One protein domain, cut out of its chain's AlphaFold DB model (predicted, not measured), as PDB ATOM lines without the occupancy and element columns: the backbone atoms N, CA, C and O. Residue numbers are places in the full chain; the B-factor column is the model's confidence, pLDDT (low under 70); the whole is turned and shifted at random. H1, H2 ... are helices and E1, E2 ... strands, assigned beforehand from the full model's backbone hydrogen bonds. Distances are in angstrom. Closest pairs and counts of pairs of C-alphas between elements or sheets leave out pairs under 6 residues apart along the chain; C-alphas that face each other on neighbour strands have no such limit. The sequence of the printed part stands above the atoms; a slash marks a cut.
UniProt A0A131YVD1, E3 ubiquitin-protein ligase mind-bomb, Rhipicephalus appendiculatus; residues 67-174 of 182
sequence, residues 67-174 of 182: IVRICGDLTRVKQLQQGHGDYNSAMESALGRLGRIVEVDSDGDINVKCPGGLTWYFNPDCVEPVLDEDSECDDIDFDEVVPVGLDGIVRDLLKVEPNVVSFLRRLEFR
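What this domain is: This is residues 67 to 174 of the 182 residues of the protein "E3 ubiquitin-protein ligase mind-bomb" of Rhipicephalus appendiculatus (UniProt A0A131YVD1). A small antiparallel sheet of five strands, curled like part of a barrel but not closed, makes the core, with short helices H2 and H4 grazing it at edge strand E4 and H1 off the sheet near H2. After E5 a long stretch without named elements loops away to H3, and residues 149 to 160, which hold H3, stick out from the body before H4 returns to E4. The printed part has 108 residues with four named helices and five named strands, in the order E1 H1 H2 E2 E3 E4 E5 H3 H4, and the sheet's order is E4 - E3 - E2 - E1 - E5. The class is mixed, helices and strands, with under half of the residues, 53 of 108, in named elements. The whole is compact, with a radius of gyration of the C-alphas of 13.9 A and spans of 41 by 34 by 25 A.

Where its parts are: E1 is residues 67 to 70, 9.8 A long, beginning at C-alpha 67 (62.311, 37.103, 143.184). H1 is residues 74 to 80, 10.0 A, and H2 residues 89 to 94, 10.1 A. E2, residues 98 to 104, is the longest strand at 16.4 A. E3 is residues 110 to 113 and E4 residues 119 to 122, each 9.7 A; E5 is residues 127 to 129, 6.9 A. H3 is residues 151 to 157, 10.1 A, and H4 residues 162 to 172, 16.3 A, ending at C-alpha 172 (45.318, 44.913, 120.338).

How they stand to each other: The sheet is strongly twisted, with edge strands E4 and E5. E1 and E5 are antiparallel, with N 69 and O 128 2.8 A apart, within hydrogen-bond range. The pairing of E2 is staggered: its residues 98 to 100 pair with E1, N 99 and O 68 being 2.8 A apart, and its residues 100 to 104 with E3, N 111 and O 103 being 2.8 A apart. E2, E3 and E4 form a meander, each strand the antiparallel neighbour of the one before, and two hairpins; N 112 and O 120 are 2.8 A apart. H2 only grazes the sheet with residues 90 to 94; its closest C-alphas to E4 are those of Met 91 and Trp 120, 7.4 A. H4 only grazes it with residues 162 to 167; its closest C-alphas to E4 are those of Asn 163 and Trp 120, 6.2 A. H1 is close to H2 but not clearly touching, the closest C-alphas being those of Leu 74 and Glu 92, 7.4 A. H3 and H4 are apart. Every O i to N i+4 pair is within hydrogen-bond range in H1, against 2 of 3 in H3, 6 of 7 in H4 and 0 of 2 in H2, where 3 of 3 O i to N i+3 pairs are.

The domain as a whole: The C-alphas of Glu 133 and Glu 172 are the two farthest apart, 40.8 A. The printed part has no cut. The link from E5 to H3, 21 residues, is long. The mean pLDDT of the printed part is 76.1, and residues 132 to 136 and 145 to 174 are under 70.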
ATOM      1  N   ILE A  67      63.268  36.540 142.233       92.81
ATOM      2  CA  ILE A  67      62.311  37.103 143.184       92.81
ATOM      3  C   ILE A  67      62.391  38.628 143.137       92.81
ATOM      4  O   ILE A  67      63.473  39.220 143.164       92.81
ATOM      5  N   VAL A  68      61.230  39.261 143.048       94.12
ATOM      6  CA  VAL A  68      61.067  40.714 143.028       94.12
ATOM      7  C   VAL A  68      60.020  41.129 144.046       94.12
ATOM      8  O   VAL A  68      59.083  40.381 144.325       94.12
ATOM      9  N   ARG A  69      60.152  42.335 144.586       94.69
ATOM     10  CA  ARG A  69      59.133  42.960 145.423       94.69
ATOM     11  C   ARG A  69      58.281  43.888 144.580       94.69
ATOM     12  O   ARG A  69      58.791  44.698 143.811       94.69
ATOM     13  N   ILE A  70      56.971  43.748 144.712       94.94
ATOM     14  CA  ILE A  70      55.993  44.562 143.999       94.94
ATOM     15  C   ILE A  70      55.785  45.856 144.782       94.94
ATOM     16  O   ILE A  70      55.658  45.845 146.006       94.94
ATOM     17  N   CYS A  71      55.718  46.984 144.079       95.44
ATOM     18  CA  CYS A  71      55.490  48.290 144.681       95.44
ATOM     19  C   CYS A  71      54.212  48.284 145.540       95.44
ATOM     20  O   CYS A  71      53.144  47.875 145.089       95.44
ATOM     21  N   GLY A  72      54.322  48.751 146.785       94.25
ATOM     22  CA  GLY A  72      53.189  48.867 147.711       94.25
ATOM     23  C   GLY A  72      52.303  50.097 147.483       94.25
ATOM     24  O   GLY A  72      51.208  50.176 148.033       94.25
ATOM     25  N   ASP A  73      52.755  51.071 146.685       96.31
ATOM     26  CA  ASP A  73      52.004  52.301 146.419       96.31
ATOM     27  C   ASP A  73      51.013  52.099 145.267       96.31
ATOM     28  O   ASP A  73      51.362  52.143 144.084       96.31
ATOM     29  N   LEU A  74      49.741  51.937 145.633       92.75
ATOM     30  CA  LEU A  74      48.615  51.797 144.714       92.75
ATOM     31  C   LEU A  74      48.539  52.909 143.658       92.75
ATOM     32  O   LEU A  74      48.234  52.644 142.493       92.75
ATOM     33  N   THR A  75      48.768  54.163 144.054       95.31
ATOM     34  CA  THR A  75      48.650  55.310 143.142       95.31
ATOM     35  C   THR A  75      49.751  55.250 142.099       95.31
ATOM     36  O   THR A  75      49.491  55.426 140.907       95.31
ATOM     37  N   ARG A  76      50.968  54.932 142.544       94.56
ATOM     38  CA  ARG A  76      52.120  54.753 141.668       94.56
ATOM     39  C   ARG A  76      51.922  53.582 140.707       94.56
ATOM     40  O   ARG A  76      52.110  53.762 139.507       94.56
ATOM     41  N   VAL A  77      51.464  52.429 141.193       92.00
ATOM     42  CA  VAL A  77      51.202  51.248 140.347       92.00
ATOM     43  C   VAL A  77      50.162  51.559 139.271       92.00
ATOM     44  O   VAL A  77      50.373  51.243 138.102       92.00
ATOM     45  N   LYS A  78      49.069  52.250 139.619       91.00
ATOM     46  CA  LYS A  78      48.044  52.671 138.647       91.00
ATOM     47  C   LYS A  78      48.593  53.561 137.539       91.00
ATOM     48  O   LYS A  78      48.133  53.458 136.408       91.00
ATOM     49  N   GLN A  79      49.524  54.455 137.862       93.62
ATOM     50  CA  GLN A  79      50.145  55.337 136.874       93.62
ATOM     51  C   GLN A  79      51.109  54.568 135.972       93.62
ATOM     52  O   GLN A  79      51.039  54.699 134.755       93.62
ATOM     53  N   LEU A  80      51.968  53.735 136.560       91.56
ATOM     54  CA  LEU A  80      52.984  52.974 135.833       91.56
ATOM     55  C   LEU A  80      52.389  51.883 134.931       91.56
ATOM     56  O   LEU A  80      52.968  51.566 133.896       91.56
ATOM     57  N   GLN A  81      51.222  51.341 135.282       89.00
ATOM     58  CA  GLN A  81      50.536  50.327 134.479       89.00
ATOM     59  C   GLN A  81      49.829  50.863 133.225       89.00
ATOM     60  O   GLN A  81      49.384  50.069 132.392       89.00
ATOM     61  N   GLN A  82      49.701  52.182 133.056       85.00
ATOM     62  CA  GLN A  82      49.036  52.752 131.881       85.00
ATOM     63  C   GLN A  82      49.801  52.387 130.607       85.00
ATOM     64  O   GLN A  82      50.968  52.732 130.455       85.00
ATOM     65  N   GLY A  83      49.143  51.681 129.682       80.31
ATOM     66  CA  GLY A  83      49.783  51.179 128.459       80.31
ATOM     67  C   GLY A  83      50.591  49.882 128.628       80.31
ATOM     68  O   GLY A  83      51.127  49.387 127.641       80.31
ATOM     69  N   HIS A  84      50.620  49.307 129.836       75.94
ATOM     70  CA  HIS A  84      51.335  48.073 130.205       75.94
ATOM     71  C   HIS A  84      50.372  46.974 130.709       75.94
ATOM     72  O   HIS A  84      50.681  46.194 131.606       75.94
ATOM     73  N   GLY A  85      49.158  46.929 130.145       73.81
ATOM     74  CA  GLY A  85      48.090  46.001 130.553       73.81
ATOM     75  C   GLY A  85      47.068  46.591 131.528       73.81
ATOM     76  O   GLY A  85      46.158  45.872 131.946       73.81
ATOM     77  N   ASP A  86      47.195  47.891 131.822       85.25
ATOM     78  CA  ASP A  86      46.399  48.652 132.785       85.25
ATOM     79  C   ASP A  86      46.433  48.046 134.197       85.25
ATOM     80  O   ASP A  86      47.059  47.023 134.478       85.25
ATOM     81  N   TYR A  87      45.804  48.745 135.132       84.31
ATOM     82  CA  TYR A  87      45.639  48.269 136.493       84.31
ATOM     83  C   TYR A  87      44.337  47.471 136.637       84.31
ATOM     84  O   TYR A  87      43.275  47.925 136.206       84.31
ATOM     85  N   ASN A  88      44.402  46.327 137.319       82.94
ATOM     86  CA  ASN A  88      43.250  45.522 137.721       82.94
ATOM     87  C   ASN A  88      43.102  45.563 139.251       82.94
ATOM     88  O   ASN A  88      44.083  45.399 139.966       82.94
ATOM     89  N   SER A  89      41.886  45.745 139.778       82.31
ATOM     90  CA  SER A  89      41.646  45.789 141.231       82.31
ATOM     91  C   SER A  89      42.039  44.500 141.959       82.31
ATOM     92  O   SER A  89      42.369  44.541 143.138       82.31
ATOM     93  N   ALA A  90      42.078  43.355 141.274       80.44
ATOM     94  CA  ALA A  90      42.587  42.118 141.862       80.44
ATOM     95  C   ALA A  90      44.109  42.156 142.142       80.44
ATOM     96  O   ALA A  90      44.590  41.397 142.988       80.44
ATOM     97  N   MET A  91      44.854  43.078 141.515       85.88
ATOM     98  CA  MET A  91      46.282  43.298 141.779       85.88
ATOM     99  C   MET A  91      46.546  43.893 143.167       85.88
ATOM    100  O   MET A  91      47.677  43.810 143.632       85.88
ATOM    101  N   GLU A  92      45.539  44.447 143.863       86.81
ATOM    102  CA  GLU A  92      45.695  44.968 145.242       86.81
ATOM    103  C   GLU A  92      46.262  43.913 146.182       86.81
ATOM    104  O   GLU A  92      47.075  44.220 147.048       86.81
ATOM    105  N   SER A  93      45.883  42.652 145.958       84.88
ATOM    106  CA  SER A  93      46.391  41.514 146.719       84.88
ATOM    107  C   SER A  93      47.902  41.300 146.571       84.88
ATOM    108  O   SER A  93      48.506  40.701 147.456       84.88
ATOM    109  N   ALA A  94      48.515  41.801 145.497       89.12
ATOM    110  CA  ALA A  94      49.927  41.622 145.176       89.12
ATOM    111  C   ALA A  94      50.818  42.799 145.614       89.12
ATOM    112  O   ALA A  94      52.036  42.646 145.683       89.12
ATOM    113  N   LEU A  95      50.242  43.968 145.911       92.50
ATOM    114  CA  LEU A  95      51.015  45.166 146.254       92.50
ATOM    115  C   LEU A  95      51.838  44.955 147.531       92.50
ATOM    116  O   LEU A  95      51.336  44.438 148.529       92.50
ATOM    117  N   GLY A  96      53.107  45.364 147.498       93.12
ATOM    118  CA  GLY A  96      54.044  45.223 148.615       93.12
ATOM    119  C   GLY A  96      54.547  43.797 148.853       93.12
ATOM    120  O   GLY A  96      55.414  43.605 149.702       93.12
ATOM    121  N   ARG A  97      54.028  42.797 148.129       92.44
ATOM    122  CA  ARG A  97      54.415  41.393 148.302       92.44
ATOM    123  C   ARG A  97      55.606  41.025 147.430       92.44
ATOM    124  O   ARG A  97      55.876  41.656 146.407       92.44
ATOM    125  N   LEU A  98      56.287  39.954 147.829       93.69
ATOM    126  CA  LEU A  98      57.256  39.285 146.974       93.69
ATOM    127  C   LEU A  98      56.542  38.469 145.898       93.69
ATOM    128  O   LEU A  98      55.451  37.944 146.111       93.69
ATOM    129  N   GLY A  99      57.181  38.359 144.742       93.19
ATOM    130  CA  GLY A  99      56.708  37.616 143.588       93.19
ATOM    131  C   GLY A  99      57.867  36.964 142.845       93.19
ATOM    132  O   GLY A  99      58.991  37.463 142.872       93.19
ATOM    133  N   ARG A 100      57.597  35.856 142.154       94.06
ATOM    134  CA  ARG A 100      58.578  35.168 141.306       94.06
ATOM    135  C   ARG A 100      58.330  35.492 139.841       94.06
ATOM    136  O   ARG A 100      57.232  35.263 139.336       94.06
ATOM    137  N   ILE A 101      59.352  35.954 139.128       93.69
ATOM    138  CA  ILE A 101      59.256  36.195 137.687       93.69
ATOM    139  C   ILE A 101      59.065  34.859 136.958       93.69
ATOM    140  O   ILE A 101      59.917  33.971 137.010       93.69
ATOM    141  N   VAL A 102      57.954  34.724 136.245       91.88
ATOM    142  CA  VAL A 102      57.637  33.583 135.377       91.88
ATOM    143  C   VAL A 102      58.237  33.786 133.992       91.88
ATOM    144  O   VAL A 102      58.781  32.849 133.404       91.88
ATOM    145  N   GLU A 103      58.144  35.012 133.481       89.62
ATOM    146  CA  GLU A 103      58.565  35.388 132.136       89.62
ATOM    147  C   GLU A 103      58.841  36.894 132.061       89.62
ATOM    148  O   GLU A 103      58.239  37.683 132.789       89.62
ATOM    149  N   VAL A 104      59.751  37.285 131.171       88.94
ATOM    150  CA  VAL A 104      59.958  38.677 130.761       88.94
ATOM    151  C   VAL A 104      59.587  38.748 129.290       88.94
ATOM    152  O   VAL A 104      60.115  37.973 128.490       88.94
ATOM    153  N   ASP A 105      58.661  39.630 128.938       83.94
ATOM    154  CA  ASP A 105      58.166  39.716 127.572       83.94
ATOM    155  C   ASP A 105      59.111  40.492 126.635       83.94
ATOM    156  O   ASP A 105      60.157  41.027 127.016       83.94
ATOM    157  N   SER A 106      58.745  40.539 125.352       80.75
ATOM    158  CA  SER A 106      59.533  41.196 124.300       80.75
ATOM    159  C   SER A 106      59.662  42.720 124.457       80.75
ATOM    160  O   SER A 106      60.518  43.359 123.834       80.75
ATOM    161  N   ASP A 107      58.771  43.334 125.225       76.94
ATOM    162  CA  ASP A 107      58.665  44.767 125.461       76.94
ATOM    163  C   ASP A 107      59.279  45.182 126.797       76.94
ATOM    164  O   ASP A 107      59.575  46.365 126.963       76.94
ATOM    165  N   GLY A 108      59.588  44.215 127.657       83.69
ATOM    166  CA  GLY A 108      60.252  44.392 128.937       83.69
ATOM    167  C   GLY A 108      59.316  44.371 130.142       83.69
ATOM    168  O   GLY A 108      59.808  44.595 131.247       83.69
ATOM    169  N   ASP A 109      58.024  44.095 129.963       87.50
ATOM    170  CA  ASP A 109      57.143  43.847 131.099       87.50
ATOM    171  C   ASP A 109      57.336  42.433 131.619       87.50
ATOM    172  O   ASP A 109      57.771  41.505 130.930       87.50
ATOM    173  N   ILE A 110      57.030  42.293 132.894       91.25
ATOM    174  CA  ILE A 110      57.407  41.136 133.682       91.25
ATOM    175  C   ILE A 110      56.149  40.429 134.153       91.25
ATOM    176  O   ILE A 110      55.277  41.011 134.794       91.25
ATOM    177  N   ASN A 111      56.054  39.150 133.824       90.94
ATOM    178  CA  ASN A 111      55.018  38.279 134.337       90.94
ATOM    179  C   ASN A 111      55.472  37.743 135.697       90.94
ATOM    180  O   ASN A 111      56.440  36.985 135.772       90.94
ATOM    181  N   VAL A 112      54.796  38.146 136.766       92.19
ATOM    182  CA  VAL A 112      55.163  37.832 138.146       92.19
ATOM    183  C   VAL A 112      54.093  36.950 138.778       92.19
ATOM    184  O   VAL A 112      52.926  37.333 138.857       92.19
ATOM    185  N   LYS A 113      54.501  35.781 139.275       91.38
ATOM    186  CA  LYS A 113      53.686  34.902 140.114       91.38
ATOM    187  C   LYS A 113      53.706  35.396 141.551       91.38
ATOM    188  O   LYS A 113      54.767  35.496 142.161       91.38
ATOM    189  N   CYS A 114      52.530  35.695 142.075       89.56
ATOM    190  CA  CYS A 114      52.318  36.137 143.444       89.56
ATOM    191  C   CYS A 114      51.969  34.940 144.350       89.56
ATOM    192  O   CYS A 114      51.553  33.890 143.847       89.56
ATOM    193  N   PRO A 115      52.095  35.083 145.681       84.06
ATOM    194  CA  PRO A 115      51.599  34.091 146.628       84.06
ATOM    195  C   PRO A 115      50.107  33.820 146.393       84.06
ATOM    196  O   PRO A 115      49.335  34.753 146.162       84.06
ATOM    197  N   GLY A 116      49.702  32.550 146.432       77.19
ATOM    198  CA  GLY A 116      48.348  32.118 146.064       77.19
ATOM    199  C   GLY A 116      48.146  31.817 144.578       77.19
ATOM    200  O   GLY A 116      47.013  31.665 144.128       77.19
ATOM    201  N   GLY A 117      49.230  31.730 143.804       79.69
ATOM    202  CA  GLY A 117      49.233  31.148 142.460       79.69
ATOM    203  C   GLY A 117      48.860  32.097 141.321       79.69
ATOM    204  O   GLY A 117      49.157  31.788 140.167       79.69
ATOM    205  N   LEU A 118      48.269  33.255 141.622       82.69
ATOM    206  CA  LEU A 118      47.915  34.256 140.615       82.69
ATOM    207  C   LEU A 118      49.164  34.883 139.995       82.69
ATOM    208  O   LEU A 118      50.134  35.199 140.684       82.69
ATOM    209  N   THR A 119      49.111  35.123 138.691       86.31
ATOM    210  CA  THR A 119      50.161  35.822 137.952       86.31
ATOM    211  C   THR A 119      49.647  37.148 137.413       86.31
ATOM    212  O   THR A 119      48.459  37.280 137.116       86.31
ATOM    213  N   TRP A 120      50.542  38.125 137.293       87.94
ATOM    214  CA  TRP A 120      50.230  39.459 136.789       87.94
ATOM    215  C   TRP A 120      51.383  40.002 135.955       87.94
ATOM    216  O   TRP A 120      52.548  39.809 136.299       87.94
ATOM    217  N   TYR A 121      51.050  40.730 134.892       89.12
ATOM    218  CA  TYR A 121      52.028  41.525 134.159       89.12
ATOM    219  C   TYR A 121      52.217  42.874 134.843       89.12
ATOM    220  O   TYR A 121      51.244  43.585 135.099       89.12
ATOM    221  N   PHE A 122      53.471  43.224 135.102       90.75
ATOM    222  CA  PHE A 122      53.853  44.516 135.641       90.75
ATOM    223  C   PHE A 122      54.805  45.237 134.692       90.75
ATOM    224  O   PHE A 122      55.694  44.632 134.093       90.75
ATOM    225  N   ASN A 123      54.662  46.557 134.633       91.75
ATOM    226  CA  ASN A 123      55.732  47.447 134.220       91.75
ATOM    227  C   ASN A 123      56.975  47.163 135.097       91.75
ATOM    228  O   ASN A 123      56.833  47.044 136.319       91.75
ATOM    229  N   PRO A 124      58.190  47.071 134.525       93.06
ATOM    230  CA  PRO A 124      59.424  46.854 135.283       93.06
ATOM    231  C   PRO A 124      59.688  47.891 136.391       93.06
ATOM    232  O   PRO A 124      60.392  47.571 137.346       93.06
ATOM    233  N   ASP A 125      59.121  49.099 136.294       93.44
ATOM    234  CA  ASP A 125      59.208  50.157 137.314       93.44
ATOM    235  C   ASP A 125      58.258  49.932 138.510       93.44
ATOM    236  O   ASP A 125      58.353  50.626 139.528       93.44
ATOM    237  N   CYS A 126      57.316  48.987 138.394       94.44
ATOM    238  CA  CYS A 126      56.429  48.565 139.482       94.44
ATOM    239  C   CYS A 126      57.069  47.520 140.397       94.44
ATOM    240  O   CYS A 126      56.434  47.135 141.378       94.44
ATOM    241  N   VAL A 127      58.274  47.038 140.087       94.50
ATOM    242  CA  VAL A 127      58.965  46.060 140.925       94.50
ATOM    243  C   VAL A 127      60.391  46.485 141.219       94.50
ATOM    244  O   VAL A 127      60.988  47.286 140.503       94.50
ATOM    245  N   GLU A 128      60.944  45.888 142.260       93.31
ATOM    246  CA  GLU A 128      62.347  46.008 142.622       93.31
ATOM    247  C   GLU A 128      62.953  44.613 142.838       93.31
ATOM    248  O   GLU A 128      62.277  43.721 143.362       93.31
ATOM    249  N   PRO A 129      64.206  44.377 142.415       90.44
ATOM    250  CA  PRO A 129      64.894  43.133 142.727       90.44
ATOM    251  C   PRO A 129      65.084  43.009 144.238       90.44
ATOM    252  O   PRO A 129      65.479  43.966 144.904       90.44
ATOM    253  N   VAL A 130      64.820  41.816 144.764       89.19
ATOM    254  CA  VAL A 130      65.153  41.474 146.148       89.19
ATOM    255  C   VAL A 130      66.663  41.254 146.226       89.19
ATOM    256  O   VAL A 130      67.223  40.536 145.394       89.19
ATOM    257  N   LEU A 131      67.323  41.914 147.176       81.56
ATOM    258  CA  LEU A 131      68.743  41.701 147.452       81.56
ATOM    259  C   LEU A 131      68.879  40.591 148.498       81.56
ATOM    260  O   LEU A 131      67.967  40.379 149.293       81.56
ATOM    261  N   ASP A 132      70.016  39.896 148.509       68.19
ATOM    262  CA  ASP A 132      70.253  38.682 149.313       68.19
ATOM    263  C   ASP A 132      70.085  38.861 150.844       68.19
ATOM    264  O   ASP A 132      70.161  37.894 151.597       68.19
ATOM    265  N   GLU A 133      69.855  40.083 151.326       61.28
ATOM    266  CA  GLU A 133      69.672  40.417 152.745       61.28
ATOM    267  C   GLU A 133      68.209  40.303 153.215       61.28
ATOM    268  O   GLU A 133      67.933  40.339 154.416       61.28
ATOM    269  N   ASP A 134      67.268  40.113 152.290       60.56
ATOM    270  CA  ASP A 134      65.846  39.973 152.587       60.56
ATOM    271  C   ASP A 134      65.487  38.480 152.759       60.56
ATOM    272  O   ASP A 134      64.959  37.847 151.843       60.56
ATOM    273  N   SER A 135      65.752  37.897 153.939       60.41
ATOM    274  CA  SER A 135      65.493  36.474 154.281       60.41
ATOM    275  C   SER A 135      64.020  36.022 154.216       60.41
ATOM    276  O   SER A 135      63.685  34.926 154.646       60.41
ATOM    277  N   GLU A 136      63.123  36.849 153.687       65.38
ATOM    278  CA  GLU A 136      61.686  36.581 153.602       65.38
ATOM    279  C   GLU A 136      61.311  35.738 152.367       65.38
ATOM    280  O   GLU A 136      60.159  35.348 152.218       65.38
ATOM    281  N   CYS A 137      62.256  35.458 151.457       71.25
ATOM    282  CA  CYS A 137      61.980  34.753 150.202       71.25
ATOM    283  C   CYS A 137      62.010  33.215 150.300       71.25
ATOM    284  O   CYS A 137      61.376  32.567 149.464       71.25
ATOM    285  N   ASP A 138      62.689  32.641 151.301       70.44
ATOM    286  CA  ASP A 138      62.832  31.182 151.463       70.44
ATOM    287  C   ASP A 138      61.554  30.510 152.000       70.44
ATOM    288  O   ASP A 138      61.289  29.349 151.688       70.44
ATOM    289  N   ASP A 139      60.726  31.246 152.748       73.62
ATOM    290  CA  ASP A 139      59.500  30.721 153.369       73.62
ATOM    291  C   ASP A 139      58.246  30.857 152.481       73.62
ATOM    292  O   ASP A 139      57.167  30.381 152.845       73.62
ATOM    293  N   ILE A 140      58.340  31.515 151.319       80.50
ATOM    294  CA  ILE A 140      57.171  31.779 150.467       80.50
ATOM    295  C   ILE A 140      56.948  30.629 149.485       80.50
ATOM    296  O   ILE A 140      57.639  30.502 148.468       80.50
ATOM    297  N   ASP A 141      55.899  29.844 149.731       81.12
ATOM    298  CA  ASP A 141      55.397  28.874 148.764       81.12
ATOM    299  C   ASP A 141      54.554  29.571 147.677       81.12
ATOM    300  O   ASP A 141      53.371  29.876 147.836       81.12
ATOM    301  N   PHE A 142      55.182  29.848 146.533       78.81
ATOM    302  CA  PHE A 142      54.499  30.402 145.361       78.81
ATOM    303  C   PHE A 142      53.594  29.383 144.650       78.81
ATOM    304  O   PHE A 142      52.803  29.780 143.791       78.81
ATOM    305  N   ASP A 143      53.722  28.089 144.943       75.00
ATOM    306  CA  ASP A 143      52.959  27.005 144.321       75.00
ATOM    307  C   ASP A 143      51.765  26.545 145.180       75.00
ATOM    308  O   ASP A 143      50.922  25.790 144.687       75.00
ATOM    309  N   GLU A 144      51.616  27.067 146.404       73.44
ATOM    310  CA  GLU A 144      50.450  26.829 147.254       73.44
ATOM    311  C   GLU A 144      49.185  27.458 146.641       73.44
ATOM    312  O   GLU A 144      48.960  28.675 146.662       73.44
ATOM    313  N   VAL A 145      48.320  26.607 146.086       59.12
ATOM    314  CA  VAL A 145      46.960  26.985 145.693       59.12
ATOM    315  C   VAL A 145      46.136  27.094 146.969       59.12
ATOM    316  O   VAL A 145      45.559  26.110 147.424       59.12
ATOM    317  N   VAL A 146      46.086  28.285 147.566       53.06
ATOM    318  CA  VAL A 146      45.200  28.537 148.707       53.06
ATOM    319  C   VAL A 146      43.758  28.394 148.202       53.06
ATOM    320  O   VAL A 146      43.355  29.171 147.331       53.06
ATOM    321  N   PRO A 147      42.950  27.430 148.685       53.44
ATOM    322  CA  PRO A 147      41.554  27.335 148.286       53.44
ATOM    323  C   PRO A 147      40.784  28.503 148.916       53.44
ATOM    324  O   PRO A 147      40.222  28.392 150.004       53.44
ATOM    325  N   VAL A 148      40.770  29.650 148.238       48.25
ATOM    326  CA  VAL A 148      39.887  30.772 148.565       48.25
ATOM    327  C   VAL A 148      38.453  30.331 148.255       48.25
ATOM    328  O   VAL A 148      38.083  30.045 147.112       48.25
ATOM    329  N   GLY A 149      37.705  30.061 149.327       50.84
ATOM    330  CA  GLY A 149      36.466  29.289 149.294       50.84
ATOM    331  C   GLY A 149      35.424  29.847 148.330       50.84
ATOM    332  O   GLY A 149      35.098  31.014 148.403       50.84
ATOM    333  N   LEU A 150      34.850  28.982 147.488       49.78
ATOM    334  CA  LEU A 150      33.853  29.237 146.432       49.78
ATOM    335  C   LEU A 150      34.187  30.344 145.408       49.78
ATOM    336  O   LEU A 150      33.948  30.115 144.227       49.78
ATOM    337  N   ASP A 151      34.762  31.482 145.804       55.06
ATOM    338  CA  ASP A 151      35.137  32.622 144.967       55.06
ATOM    339  C   ASP A 151      36.355  32.338 144.070       55.06
ATOM    340  O   ASP A 151      36.457  32.912 142.987       55.06
ATOM    341  N   GLY A 152      37.234  31.405 144.459       47.25
ATOM    342  CA  GLY A 152      38.298  30.877 143.595       47.25
ATOM    343  C   GLY A 152      37.776  29.936 142.507       47.25
ATOM    344  O   GLY A 152      38.125  30.079 141.339       47.25
ATOM    345  N   ILE A 153      36.848  29.039 142.857       50.09
ATOM    346  CA  ILE A 153      36.294  28.038 141.926       50.09
ATOM    347  C   ILE A 153      35.448  28.707 140.835       50.09
ATOM    348  O   ILE A 153      35.509  28.300 139.676       50.09
ATOM    349  N   VAL A 154      34.687  29.765 141.158       50.88
ATOM    350  CA  VAL A 154      33.980  30.530 140.114       50.88
ATOM    351  C   VAL A 154      34.925  31.326 139.207       50.88
ATOM    352  O   VAL A 154      34.554  31.564 138.060       50.88
ATOM    353  N   ARG A 155      36.137  31.696 139.655       49.59
ATOM    354  CA  ARG A 155      37.151  32.345 138.798       49.59
ATOM    355  C   ARG A 155      37.855  31.359 137.865       49.59
ATOM    356  O   ARG A 155      38.103  31.716 136.723       49.59
ATOM    357  N   ASP A 156      38.095  30.124 138.302       44.88
ATOM    358  CA  ASP A 156      38.589  29.053 137.420       44.88
ATOM    359  C   ASP A 156      37.522  28.594 136.407       44.88
ATOM    360  O   ASP A 156      37.825  28.272 135.256       44.88
ATOM    361  N   LEU A 157      36.244  28.580 136.811       45.59
ATOM    362  CA  LEU A 157      35.141  28.126 135.957       45.59
ATOM    363  C   LEU A 157      34.668  29.198 134.959       45.59
ATOM    364  O   LEU A 157      34.182  28.870 133.872       45.59
ATOM    365  N   LEU A 158      34.845  30.480 135.282       45.56
ATOM    366  CA  LEU A 158      34.648  31.589 134.358       45.56
ATOM    367  C   LEU A 158      36.021  31.964 133.793       45.56
ATOM    368  O   LEU A 158      36.697  32.785 134.390       45.56
ATOM    369  N   LYS A 159      36.423  31.349 132.671       40.59
ATOM    370  CA  LYS A 159      37.698  31.517 131.928       40.59
ATOM    371  C   LYS A 159      38.056  32.968 131.538       40.59
ATOM    372  O   LYS A 159      38.305  33.273 130.374       40.59
ATOM    373  N   VAL A 160      38.086  33.881 132.486       46.47
ATOM    374  CA  VAL A 160      38.716  35.182 132.382       46.47
ATOM    375  C   VAL A 160      39.967  35.029 133.215       46.47
ATOM    376  O   VAL A 160      40.030  35.467 134.360       46.47
ATOM    377  N   GLU A 161      40.952  34.329 132.651       44.22
ATOM    378  CA  GLU A 161      42.284  34.380 133.225       44.22
ATOM    379  C   GLU A 161      42.641  35.864 133.378       44.22
ATOM    380  O   GLU A 161      42.574  36.603 132.384       44.22
ATOM    381  N   PRO A 162      42.997  36.331 134.585       52.38
ATOM    382  CA  PRO A 162      43.377  37.726 134.799       52.38
ATOM    383  C   PRO A 162      44.494  38.158 133.835       52.38
ATOM    384  O   PRO A 162      44.557  39.314 133.420       52.38
ATOM    385  N   ASN A 163      45.294  37.183 133.400       50.78
ATOM    386  CA  ASN A 163      46.344  37.305 132.403       50.78
ATOM    387  C   ASN A 163      45.836  37.501 130.976       50.78
ATOM    388  O   ASN A 163      46.445  38.256 130.230       50.78
ATOM    389  N   VAL A 164      44.746  36.843 130.564       53.38
ATOM    390  CA  VAL A 164      44.289  36.883 129.168       53.38
ATOM    391  C   VAL A 164      43.781  38.278 128.816       53.38
ATOM    392  O   VAL A 164      44.040  38.743 127.719       53.38
ATOM    393  N   VAL A 165      43.142  39.008 129.733       54.09
ATOM    394  CA  VAL A 165      42.669  40.376 129.441       54.09
ATOM    395  C   VAL A 165      43.832  41.363 129.303       54.09
ATOM    396  O   VAL A 165      43.863  42.130 128.338       54.09
ATOM    397  N   SER A 166      44.806  41.329 130.217       54.16
ATOM    398  CA  SER A 166      46.003  42.181 130.137       54.16
ATOM    399  C   SER A 166      46.871  41.824 128.923       54.16
ATOM    400  O   SER A 166      47.358  42.715 128.228       54.16
ATOM    401  N   PHE A 167      46.979  40.532 128.599       56.00
ATOM    402  CA  PHE A 167      47.692  40.025 127.425       56.00
ATOM    403  C   PHE A 167      46.982  40.365 126.099       56.00
ATOM    404  O   PHE A 167      47.625  40.808 125.148       56.00
ATOM    405  N   LEU A 168      45.651  40.230 126.022       55.84
ATOM    406  CA  LEU A 168      44.866  40.546 124.820       55.84
ATOM    407  C   LEU A 168      44.805  42.053 124.541       55.84
ATOM    408  O   LEU A 168      44.965  42.446 123.387       55.84
ATOM    409  N   ARG A 169      44.661  42.909 125.568       54.78
ATOM    410  CA  ARG A 169      44.756  44.373 125.381       54.78
ATOM    411  C   ARG A 169      46.105  44.773 124.793       54.78
ATOM    412  O   ARG A 169      46.176  45.657 123.945       54.78
ATOM    413  N   ARG A 170      47.178  44.095 125.197       59.62
ATOM    414  CA  ARG A 170      48.519  44.333 124.658       59.62
ATOM    415  C   ARG A 170      48.676  43.863 123.208       59.62
ATOM    416  O   ARG A 170      49.335  44.545 122.422       59.62
ATOM    417  N   LEU A 171      48.046  42.746 122.831       51.56
ATOM    418  CA  LEU A 171      47.966  42.309 121.431       51.56
ATOM    419  C   LEU A 171      47.198  43.325 120.569       51.56
ATOM    420  O   LEU A 171      47.663  43.657 119.480       51.56
ATOM    421  N   GLU A 172      46.092  43.891 121.062       50.16
ATOM    422  CA  GLU A 172      45.318  44.913 120.338       50.16
ATOM    423  C   GLU A 172      46.100  46.214 120.082       50.16
ATOM    424  O   GLU A 172      45.968  46.801 119.008       50.16
ATOM    425  N   PHE A 173      46.960  46.654 121.010       49.91
ATOM    426  CA  PHE A 173      47.807  47.846 120.825       49.91
ATOM    427  C   PHE A 173      48.984  47.638 119.852       49.91
ATOM    428  O   PHE A 173      49.621  48.613 119.447       49.91
ATOM    429  N   ARG A 174      49.278  46.391 119.454       53.78
ATOM    430  CA  ARG A 174      50.369  46.042 118.524       53.78
ATOM    431  C   ARG A 174      49.905  45.588 117.145       53.78
ATOM    432  O   ARG A 174      50.758  45.376 116.281       53.78
TER     433      ARG A 174